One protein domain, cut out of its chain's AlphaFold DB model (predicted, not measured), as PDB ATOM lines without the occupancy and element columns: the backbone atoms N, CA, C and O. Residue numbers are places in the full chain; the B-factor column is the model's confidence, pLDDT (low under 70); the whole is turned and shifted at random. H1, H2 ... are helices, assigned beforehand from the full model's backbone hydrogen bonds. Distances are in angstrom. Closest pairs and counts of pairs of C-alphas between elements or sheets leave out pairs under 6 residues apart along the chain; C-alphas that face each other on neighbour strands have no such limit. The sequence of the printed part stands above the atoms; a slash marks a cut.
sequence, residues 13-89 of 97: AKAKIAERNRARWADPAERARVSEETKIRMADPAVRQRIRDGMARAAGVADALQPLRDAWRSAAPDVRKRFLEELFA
ATOM      1  N   ALA A  13     337.628 151.733 326.086       90.12
ATOM      2  CA  ALA A  13     338.536 151.917 324.958       90.12
ATOM      3  C   ALA A  13     339.963 152.255 325.424       90.12
ATOM      4  O   ALA A  13     340.937 151.741 324.870       90.12
ATOM      5  N   LYS A  14     340.107 153.066 326.482       91.00
ATOM      6  CA  LYS A  14     341.415 153.351 327.094       91.00
ATOM      7  C   LYS A  14     342.046 152.097 327.700       91.00
ATOM      8  O   LYS A  14     343.245 151.888 327.511       91.00
ATOM      9  N   ALA A  15     341.262 151.263 328.385       93.69
ATOM     10  CA  ALA A  15     341.741 150.017 328.983       93.69
ATOM     11  C   ALA A  15     342.284 149.055 327.915       93.69
ATOM     12  O   ALA A  15     343.414 148.582 328.040       93.69
ATOM     13  N   LYS A  16     341.548 148.874 326.813       94.75
ATOM     14  CA  LYS A  16     341.969 148.029 325.685       94.75
ATOM     15  C   LYS A  16     343.255 148.528 325.016       94.75
ATOM     16  O   LYS A  16     344.145 147.744 324.694       94.75
ATOM     17  N   ILE A  17     343.391 149.845 324.828       93.88
ATOM     18  CA  ILE A  17     344.624 150.445 324.289       93.88
ATOM     19  C   ILE A  17     345.803 150.203 325.241       93.88
ATOM     20  O   ILE A  17     346.897 149.856 324.788       93.88
ATOM     21  N   ALA A  18     345.592 150.383 326.547       93.56
ATOM     22  CA  ALA A  18     346.627 150.183 327.555       93.56
ATOM     23  C   ALA A  18     347.092 148.722 327.605       93.56
ATOM     24  O   ALA A  18     348.296 148.477 327.601       93.56
ATOM     25  N   GLU A  19     346.165 147.765 327.595       95.44
ATOM     26  CA  GLU A  19     346.469 146.332 327.552       95.44
ATOM     27  C   GLU A  19     347.297 145.966 326.316       95.44
ATOM     28  O   GLU A  19     348.387 145.409 326.450       95.44
ATOM     29  N   ARG A  20     346.858 146.382 325.122       93.88
ATOM     30  CA  ARG A  20     347.606 146.163 323.876       93.88
ATOM     31  C   ARG A  20     349.016 146.752 323.948       93.88
ATOM     32  O   ARG A  20     349.977 146.124 323.512       93.88
ATOM     33  N   ASN A  21     349.154 147.966 324.481       94.25
ATOM     34  CA  ASN A  21     350.462 148.600 324.615       94.25
ATOM     35  C   ASN A  21     351.356 147.847 325.612       94.25
ATOM     36  O   ASN A  21     352.539 147.684 325.334       94.25
ATOM     37  N   ARG A  22     350.813 147.357 326.735       94.94
ATOM     38  CA  ARG A  22     351.568 146.518 327.681       94.94
ATOM     39  C   ARG A  22     352.037 145.226 327.022       94.94
ATOM     40  O   ARG A  22     353.212 144.906 327.141       94.94
ATOM     41  N   ALA A  23     351.163 144.541 326.285       93.19
ATOM     42  CA  ALA A  23     351.518 143.323 325.558       93.19
ATOM     43  C   ALA A  23     352.641 143.579 324.539       93.19
ATOM     44  O   ALA A  23     353.649 142.879 324.542       93.19
ATOM     45  N   ARG A  24     352.529 144.652 323.742       92.44
ATOM     46  CA  ARG A  24     353.571 145.057 322.784       92.44
ATOM     47  C   ARG A  24     354.924 145.317 323.451       92.44
ATOM     48  O   ARG A  24     355.955 144.991 322.881       92.44
ATOM     49  N   TRP A  25     354.932 145.941 324.628       93.81
ATOM     50  CA  TRP A  25     356.176 146.258 325.335       93.81
ATOM     51  C   TRP A  25     356.724 145.102 326.184       93.81
ATOM     52  O   TRP A  25     357.903 145.126 326.541       93.81
ATOM     53  N   ALA A  26     355.910 144.087 326.483       95.25
ATOM     54  CA  ALA A  26     356.363 142.859 327.127       95.25
ATOM     55  C   ALA A  26     357.220 142.005 326.179       95.25
ATOM     56  O   ALA A  26     358.198 141.407 326.627       95.25
ATOM     57  N   ASP A  27     356.912 142.009 324.878       94.69
ATOM     58  CA  ASP A  27     357.670 141.284 323.856       94.69
ATOM     59  C   ASP A  27     359.087 141.883 323.659       94.69
ATOM     60  O   ASP A  27     359.237 143.043 323.244       94.69
ATOM     61  N   PRO A  28     360.162 141.123 323.955       93.88
ATOM     62  CA  PRO A  28     361.535 141.570 323.746       93.88
ATOM     63  C   PRO A  28     361.891 141.836 322.278       93.88
ATOM     64  O   PRO A  28     362.679 142.747 322.018       93.88
ATOM     65  N   ALA A  29     361.331 141.080 321.328       95.25
ATOM     66  CA  ALA A  29     361.627 141.234 319.904       95.25
ATOM     67  C   ALA A  29     361.053 142.552 319.366       95.25
ATOM     68  O   ALA A  29     361.748 143.316 318.694       95.25
ATOM     69  N   GLU A  30     359.819 142.881 319.751       94.81
ATOM     70  CA  GLU A  30     359.193 144.171 319.444       94.81
ATOM     71  C   GLU A  30     359.953 145.344 320.078       94.81
ATOM     72  O   GLU A  30     360.200 146.358 319.417       94.81
ATOM     73  N   ARG A  31     360.402 145.204 321.334       94.44
ATOM     74  CA  ARG A  31     361.266 146.211 321.977       94.44
ATOM     75  C   ARG A  31     362.576 146.420 321.224       94.44
ATOM     76  O   ARG A  31     362.974 147.569 321.020       94.44
ATOM     77  N   ALA A  32     363.233 145.336 320.818       96.31
ATOM     78  CA  ALA A  32     364.481 145.398 320.069       96.31
ATOM     79  C   ALA A  32     364.283 146.092 318.714       96.31
ATOM     80  O   ALA A  32     365.047 147.002 318.393       96.31
ATOM     81  N   ARG A  33     363.214 145.754 317.977       96.38
ATOM     82  CA  ARG A  33     362.881 146.394 316.695       96.38
ATOM     83  C   ARG A  33     362.725 147.906 316.840       96.38
ATOM     84  O   ARG A  33     363.373 148.664 316.127       96.38
ATOM     85  N   VAL A  34     361.914 148.354 317.802       95.94
ATOM     86  CA  VAL A  34     361.680 149.791 318.025       95.94
ATOM     87  C   VAL A  34     362.956 150.509 318.467       95.94
ATOM     88  O   VAL A  34     363.188 151.658 318.082       95.94
ATOM     89  N   SER A  35     363.789 149.853 319.279       95.44
ATOM     90  CA  SER A  35     365.086 150.401 319.679       95.44
ATOM     91  C   SER A  35     365.983 150.620 318.464       95.44
ATOM     92  O   SER A  35     366.533 151.709 318.313       95.44
ATOM     93  N   GLU A  36     366.081 149.633 317.575       97.62
ATOM     94  CA  GLU A  36     366.930 149.713 316.389       97.62
ATOM     95  C   GLU A  36     366.443 150.773 315.396       97.62
ATOM     96  O   GLU A  36     367.210 151.647 315.001       97.62
ATOM     97  N   GLU A  37     365.142 150.806 315.100       97.00
ATOM     98  CA  GLU A  37     364.536 151.877 314.296       97.00
ATOM     99  C   GLU A  37     364.799 153.263 314.900       97.00
ATOM    100  O   GLU A  37     365.081 154.233 314.191       97.00
ATOM    101  N   THR A  38     364.744 153.370 316.231       96.00
ATOM    102  CA  THR A  38     365.044 154.625 316.922       96.00
ATOM    103  C   THR A  38     366.510 155.014 316.764       96.00
ATOM    104  O   THR A  38     366.775 156.191 316.517       96.00
ATOM    105  N   LYS A  39     367.455 154.069 316.861       96.62
ATOM    106  CA  LYS A  39     368.882 154.340 316.618       96.62
ATOM    107  C   LYS A  39     369.117 154.815 315.189       96.62
ATOM    108  O   LYS A  39     369.767 155.842 315.013       96.62
ATOM    109  N   ILE A  40     368.533 154.134 314.201       97.06
ATOM    110  CA  ILE A  40     368.631 154.505 312.781       97.06
ATOM    111  C   ILE A  40     368.126 155.937 312.577       97.06
ATOM    112  O   ILE A  40     368.825 156.772 312.011       97.06
ATOM    113  N   ARG A  41     366.950 156.268 313.117       95.69
ATOM    114  CA  ARG A  41     366.393 157.626 313.028       95.69
ATOM    115  C   ARG A  41     367.273 158.676 313.716       95.69
ATOM    116  O   ARG A  41     367.368 159.799 313.235       95.69
ATOM    117  N   MET A  42     367.886 158.339 314.849       96.81
ATOM    118  CA  MET A  42     368.756 159.257 315.597       96.81
ATOM    119  C   MET A  42     370.153 159.411 314.986       96.81
ATOM    120  O   MET A  42     370.873 160.328 315.384       96.81
ATOM    121  N   ALA A  43     370.534 158.555 314.033       96.75
ATOM    122  CA  ALA A  43     371.760 158.717 313.261       96.75
ATOM    123  C   ALA A  43     371.688 159.930 312.316       96.75
ATOM    124  O   ALA A  43     372.724 160.516 312.007       96.75
ATOM    125  N   ASP A  44     370.484 160.353 311.909       97.31
ATOM    126  CA  ASP A  44     370.290 161.561 311.106       97.31
ATOM    127  C   ASP A  44     370.574 162.834 311.945       97.31
ATOM    128  O   ASP A  44     369.853 163.131 312.913       97.31
ATOM    129  N   PRO A  45     371.598 163.636 311.588       95.19
ATOM    130  CA  PRO A  45     371.923 164.865 312.305       95.19
ATOM    131  C   PRO A  45     370.796 165.909 312.257       95.19
ATOM    132  O   PRO A  45     370.634 166.655 313.227       95.19
ATOM    133  N   ALA A  46     369.984 165.950 311.196       96.75
ATOM    134  CA  ALA A  46     368.857 166.873 311.093       96.75
ATOM    135  C   ALA A  46     367.760 166.533 312.113       96.75
ATOM    136  O   ALA A  46     367.178 167.429 312.730       96.75
ATOM    137  N   VAL A  47     367.515 165.241 312.358       97.12
ATOM    138  CA  VAL A  47     366.608 164.790 313.425       97.12
ATOM    139  C   VAL A  47     367.136 165.224 314.789       97.12
ATOM    140  O   VAL A  47     366.383 165.791 315.588       97.12
ATOM    141  N   ARG A  48     368.431 165.019 315.054       96.81
ATOM    142  CA  ARG A  48     369.043 165.447 316.321       96.81
ATOM    143  C   ARG A  48     368.944 166.953 316.526       96.81
ATOM    144  O   ARG A  48     368.644 167.385 317.638       96.81
ATOM    145  N   GLN A  49     369.159 167.742 315.474       97.00
ATOM    146  CA  GLN A  49     369.059 169.193 315.561       97.00
ATOM    147  C   GLN A  49     367.634 169.643 315.889       97.00
ATOM    148  O   GLN A  49     367.442 170.378 316.852       97.00
ATOM    149  N   ARG A  50     366.622 169.096 315.207       97.44
ATOM    150  CA  ARG A  50     365.210 169.401 315.502       97.44
ATOM    151  C   ARG A  50     364.831 169.114 316.954       97.44
ATOM    152  O   ARG A  50     364.075 169.878 317.554       97.44
ATOM    153  N   ILE A  51     365.345 168.024 317.526       96.88
ATOM    154  CA  ILE A  51     365.114 167.681 318.935       96.88
ATOM    155  C   ILE A  51     365.762 168.720 319.852       96.88
ATOM    156  O   ILE A  51     365.101 169.200 320.770       96.88
ATOM    157  N   ARG A  52     367.015 169.115 319.589       96.19
ATOM    158  CA  ARG A  52     367.694 170.178 320.354       96.19
ATOM    159  C   ARG A  52     366.939 171.497 320.284       96.19
ATOM    160  O   ARG A  52     366.684 172.083 321.327       96.19
ATOM    161  N   ASP A  53     366.512 171.914 319.098       96.88
ATOM    162  CA  ASP A  53     365.769 173.163 318.911       96.88
ATOM    163  C   ASP A  53     364.404 173.111 319.613       96.88
ATOM    164  O   ASP A  53     363.923 174.103 320.159       96.88
ATOM    165  N   GLY A  54     363.751 171.947 319.617       97.00
ATOM    166  CA  GLY A  54     362.542 171.708 320.404       97.00
ATOM    167  C   GLY A  54     362.784 171.852 321.906       97.00
ATOM    168  O   GLY A  54     362.036 172.560 322.577       97.00
ATOM    169  N   MET A  55     363.848 171.231 322.422       95.50
ATOM    170  CA  MET A  55     364.221 171.319 323.837       95.50
ATOM    171  C   MET A  55     364.614 172.742 324.238       95.50
ATOM    172  O   MET A  55     364.152 173.217 325.268       95.50
ATOM    173  N   ALA A  56     365.400 173.442 323.418       93.44
ATOM    174  CA  ALA A  56     365.807 174.821 323.671       93.44
ATOM    175  C   ALA A  56     364.596 175.763 323.728       93.44
ATOM    176  O   ALA A  56     364.495 176.583 324.636       93.44
ATOM    177  N   ARG A  57     363.629 175.601 322.816       93.62
ATOM    178  CA  ARG A  57     362.370 176.362 322.860       93.62
ATOM    179  C   ARG A  57     361.562 176.057 324.118       93.62
ATOM    180  O   ARG A  57     361.079 176.983 324.760       93.62
ATOM    181  N   ALA A  58     361.419 174.783 324.482       92.38
ATOM    182  CA  ALA A  58     360.686 174.396 325.686       92.38
ATOM    183  C   ALA A  58     361.349 174.933 326.966       92.38
ATOM    184  O   ALA A  58     360.650 175.425 327.850       92.38
ATOM    185  N   ALA A  59     362.683 174.887 327.038       90.94
ATOM    186  CA  ALA A  59     363.458 175.468 328.128       90.94
ATOM    187  C   ALA A  59     363.269 176.989 328.191       90.94
ATOM    188  O   ALA A  59     362.873 177.494 329.231       90.94
ATOM    189  N   GLY A  60     363.399 177.698 327.066       89.62
ATOM    190  CA  GLY A  60     363.170 179.145 327.023       89.62
ATOM    191  C   GLY A  60     361.756 179.553 327.460       89.62
ATOM    192  O   GLY A  60     361.587 180.530 328.183       89.62
ATOM    193  N   VAL A  61     360.727 178.779 327.095       86.75
ATOM    194  CA  VAL A  61     359.356 178.985 327.604       86.75
ATOM    195  C   VAL A  61     359.282 178.732 329.112       86.75
ATOM    196  O   VAL A  61     358.617 179.474 329.834       86.75
ATOM    197  N   ALA A  62     359.950 177.689 329.611       82.88
ATOM    198  CA  ALA A  62     359.985 177.394 331.038       82.88
ATOM    199  C   ALA A  62     360.687 178.501 331.841       82.88
ATOM    200  O   ALA A  62     360.193 178.842 332.919       82.88
ATOM    201  N   ASP A  63     361.760 179.073 331.294       91.25
ATOM    202  CA  ASP A  63     362.516 180.185 331.870       91.25
ATOM    203  C   ASP A  63     361.681 181.469 331.891       91.25
ATOM    204  O   ASP A  63     361.573 182.119 332.928       91.25
ATOM    205  N   ALA A  64     360.992 181.792 330.793       90.12
ATOM    206  CA  ALA A  64     360.101 182.952 330.723       90.12
ATOM    207  C   ALA A  64     358.948 182.889 331.747       90.12
ATOM    208  O   ALA A  64     358.479 183.919 332.227       90.12
ATOM    209  N   LEU A  65     358.501 181.683 332.114       93.62
ATOM    210  CA  LEU A  65     357.467 181.483 333.132       93.62
ATOM    211  C   LEU A  65     358.001 181.517 334.570       93.62
ATOM    212  O   LEU A  65     357.190 181.571 335.497       93.62
ATOM    213  N   GLN A  66     359.316 181.456 334.796       91.75
ATOM    214  CA  GLN A  66     359.848 181.403 336.160       91.75
ATOM    215  C   GLN A  66     359.565 182.656 336.993       91.75
ATOM    216  O   GLN A  66     359.027 182.484 338.087       91.75
ATOM    217  N   PRO A  67     359.771 183.888 336.493       94.75
ATOM    218  CA  PRO A  67     359.423 185.093 337.245       94.75
ATOM    219  C   PRO A  67     357.943 185.129 337.651       94.75
ATOM    220  O   PRO A  67     357.609 185.500 338.773       94.75
ATOM    221  N   LEU A  68     357.052 184.669 336.765       93.69
ATOM    222  CA  LEU A  68     355.623 184.573 337.058       93.69
ATOM    223  C   LEU A  68     355.337 183.529 338.144       93.69
ATOM    224  O   LEU A  68     354.536 183.775 339.043       93.69
ATOM    225  N   ARG A  69     355.991 182.363 338.088       94.75
ATOM    226  CA  ARG A  69     355.856 181.317 339.114       94.75
ATOM    227  C   ARG A  69     356.396 181.774 340.464       94.75
ATOM    228  O   ARG A  69     355.803 181.429 341.482       94.75
ATOM    229  N   ASP A  70     357.486 182.532 340.479       96.62
ATOM    230  CA  ASP A  70     358.061 183.094 341.699       96.62
ATOM    231  C   ASP A  70     357.133 184.143 342.310       96.62
ATOM    232  O   ASP A  70     356.772 184.013 343.479       96.62
ATOM    233  N   ALA A  71     356.640 185.088 341.504       95.12
ATOM    234  CA  ALA A  71     355.648 186.073 341.932       95.12
ATOM    235  C   ALA A  71     354.357 185.410 342.447       95.12
ATOM    236  O   ALA A  71     353.809 185.798 343.481       95.12
ATOM    237  N   TRP A  72     353.889 184.357 341.768       95.44
ATOM    238  CA  TRP A  72     352.749 183.566 342.221       95.44
ATOM    239  C   TRP A  72     353.033 182.920 343.576       95.44
ATOM    240  O   TRP A  72     352.225 183.050 344.491       95.44
ATOM    241  N   ARG A  73     354.193 182.267 343.744       95.75
ATOM    242  CA  ARG A  73     354.606 181.615 345.000       95.75
ATOM    243  C   ARG A  73     354.796 182.593 346.160       95.75
ATOM    244  O   ARG A  73     354.531 182.197 347.293       95.75
ATOM    245  N   SER A  74     355.207 183.833 345.906       95.75
ATOM    246  CA  SER A  74     355.348 184.859 346.945       95.75
ATOM    247  C   SER A  74     354.027 185.539 347.312       95.75
ATOM    248  O   SER A  74     353.899 186.052 348.420       95.75
ATOM    249  N   ALA A  75     353.034 185.552 346.417       96.25
ATOM    250  CA  ALA A  75     351.729 186.148 346.699       96.25
ATOM    251  C   ALA A  75     350.975 185.385 347.803       96.25
ATOM    252  O   ALA A  75     351.003 184.151 347.841       96.25
ATOM    253  N   ALA A  76     350.254 186.110 348.665       95.75
ATOM    254  CA  ALA A  76     349.389 185.510 349.680       95.75
ATOM    255  C   ALA A  76     348.242 184.699 349.031       95.75
ATOM    256  O   ALA A  76     347.790 185.054 347.936       95.75
ATOM    257  N   PRO A  77     347.728 183.636 349.684       95.12
ATOM    258  CA  PRO A  77     346.658 182.800 349.131       95.12
ATOM    259  C   PRO A  77     345.414 183.582 348.679       95.12
ATOM    260  O   PRO A  77     344.874 183.298 347.611       95.12
ATOM    261  N   ASP A  78     345.011 184.609 349.429       95.94
ATOM    262  CA  ASP A  78     343.835 185.425 349.096       95.94
ATOM    263  C   ASP A  78     344.050 186.293 347.851       95.94
ATOM    264  O   ASP A  78     343.130 186.481 347.055       95.94
ATOM    265  N   VAL A  79     345.279 186.769 347.626       95.31
ATOM    266  CA  VAL A  79     345.646 187.531 346.420       95.31
ATOM    267  C   VAL A  79     345.562 186.636 345.187       95.31
ATOM    268  O   VAL A  79     345.008 187.033 344.167       95.31
ATOM    269  N   ARG A  80     346.046 185.393 345.297       95.62
ATOM    270  CA  ARG A  80     345.921 184.393 344.226       95.62
ATOM    271  C   ARG A  80     344.460 184.094 343.909       95.62
ATOM    272  O   ARG A  80     344.099 184.021 342.741       95.62
ATOM    273  N   LYS A  81     343.629 183.923 344.944       94.38
ATOM    274  CA  LYS A  81     342.196 183.652 344.797       94.38
ATOM    275  C   LYS A  81     341.491 184.790 344.059       94.38
ATOM    276  O   LYS A  81     340.863 184.529 343.039       94.38
ATOM    277  N   ARG A  82     341.667 186.033 344.516       94.88
ATOM    278  CA  ARG A  82     341.079 187.218 343.873       94.88
ATOM    279  C   ARG A  82     341.520 187.375 342.420       94.88
ATOM    280  O   ARG A  82     340.690 187.605 341.554       94.88
ATOM    281  N   PHE A  83     342.806 187.176 342.137       93.75
ATOM    282  CA  PHE A  83     343.324 187.234 340.770       93.75
ATOM    283  C   PHE A  83     342.675 186.191 339.843       93.75
ATOM    284  O   PHE A  83     342.372 186.488 338.691       93.75
ATOM    285  N   LEU A  84     342.430 184.967 340.331       93.44
ATOM    286  CA  LEU A  84     341.709 183.951 339.552       93.44
ATOM    287  C   LEU A  84     340.241 184.327 339.350       93.44
ATOM    288  O   LEU A  84     339.716 184.132 338.259       93.44
ATOM    289  N   GLU A  85     339.588 184.865 340.377       93.56
ATOM    290  CA  GLU A  85     338.208 185.350 340.274       93.56
ATOM    291  C   GLU A  85     338.085 186.468 339.231       93.56
ATOM    292  O   GLU A  85     337.144 186.448 338.450       93.56
ATOM    293  N   GLU A  86     339.058 187.380 339.156       93.44
ATOM    294  CA  GLU A  86     339.116 188.447 338.148       93.44
ATOM    295  C   GLU A  86     339.395 187.906 336.735       93.44
ATOM    296  O   GLU A  86     338.720 188.293 335.786       93.44
ATOM    297  N   LEU A  87     340.346 186.975 336.576       91.75
ATOM    298  CA  LEU A  87     340.680 186.383 335.270       91.75
ATOM    299  C   LEU A  87     339.529 185.588 334.645       91.75
ATOM    300  O   LEU A  87     339.400 185.545 333.422       91.75
ATOM    301  N   PHE A  88     338.747 184.907 335.481       89.50
ATOM    302  CA  PHE A  88     337.603 184.105 335.053       89.50
ATOM    303  C   PHE A  88     336.271 184.816 335.279       89.50
ATOM    304  O   PHE A  88     335.218 184.206 335.064       89.50
ATOM    305  N   ALA A  89     336.296 186.088 335.686       85.56
ATOM    306  CA  ALA A  89     335.092 186.887 335.747       85.56
ATOM    307  C   ALA A  89     334.488 186.942 334.338       85.56
ATOM    308  O   ALA A  89     335.213 187.156 333.358       85.56
TER     309      ALA A  89
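This is residues 13 to 89 of the 97 residues of an uncharacterized protein of Nitrobacter winogradskyi (strain ATCC 25391 / DSM 10237 / CIP 104748 / NCIMB 11846 / Nb-255) (UniProt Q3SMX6). An open, cornered string of helices frames an empty middle: H3 makes the base, H2 and then H1 turn off from one end, and H4 and H5 follow from the other. The printed part has 77 residues, with five named helices, H1 to H5 in order, and no named strand. It is all helix and extended, with a radius of gyration of the C-alphas of 21.9 A and spans of 56 by 37 by 21 A.

H3, residues 45 to 64, measures 28.4 A from first to last C-alpha. H2, residues 28 to 43, measures 22.6 A; H1, residues 13 to 26, 20.1 A, from C-alpha 13 at (338.536, 151.917, 324.958). H4, residues 66 to 74, measures 12.2 A; H5, residues 77 to 87, 15.5 A, to C-alpha 87 at (340.680, 186.383, 335.270).

H3 and H2 are close but not clearly touching, about perpendicular at 88 degrees; their closest C-alphas, Arg 48 and Met 42, are 6.2 A apart. H2 and H1 only just touch, with 3 pairs of C-alphas within 8 A, and only at the corner; the closest are Arg 31 and Trp 25, 6.1 A. H3 and H4 meet only through their link. H4 and H5 are close but not clearly touching, C-alphas 72 and 80 closest at 7.2 A. In H1 to H5 every O i to N i+4 pair is within hydrogen-bond range.

The farthest C-alphas, Ala 29 and Asp 78, are 55.9 A apart. The four links are tight, the printed part has no cut, and no printed residue is under 70 in pLDDT.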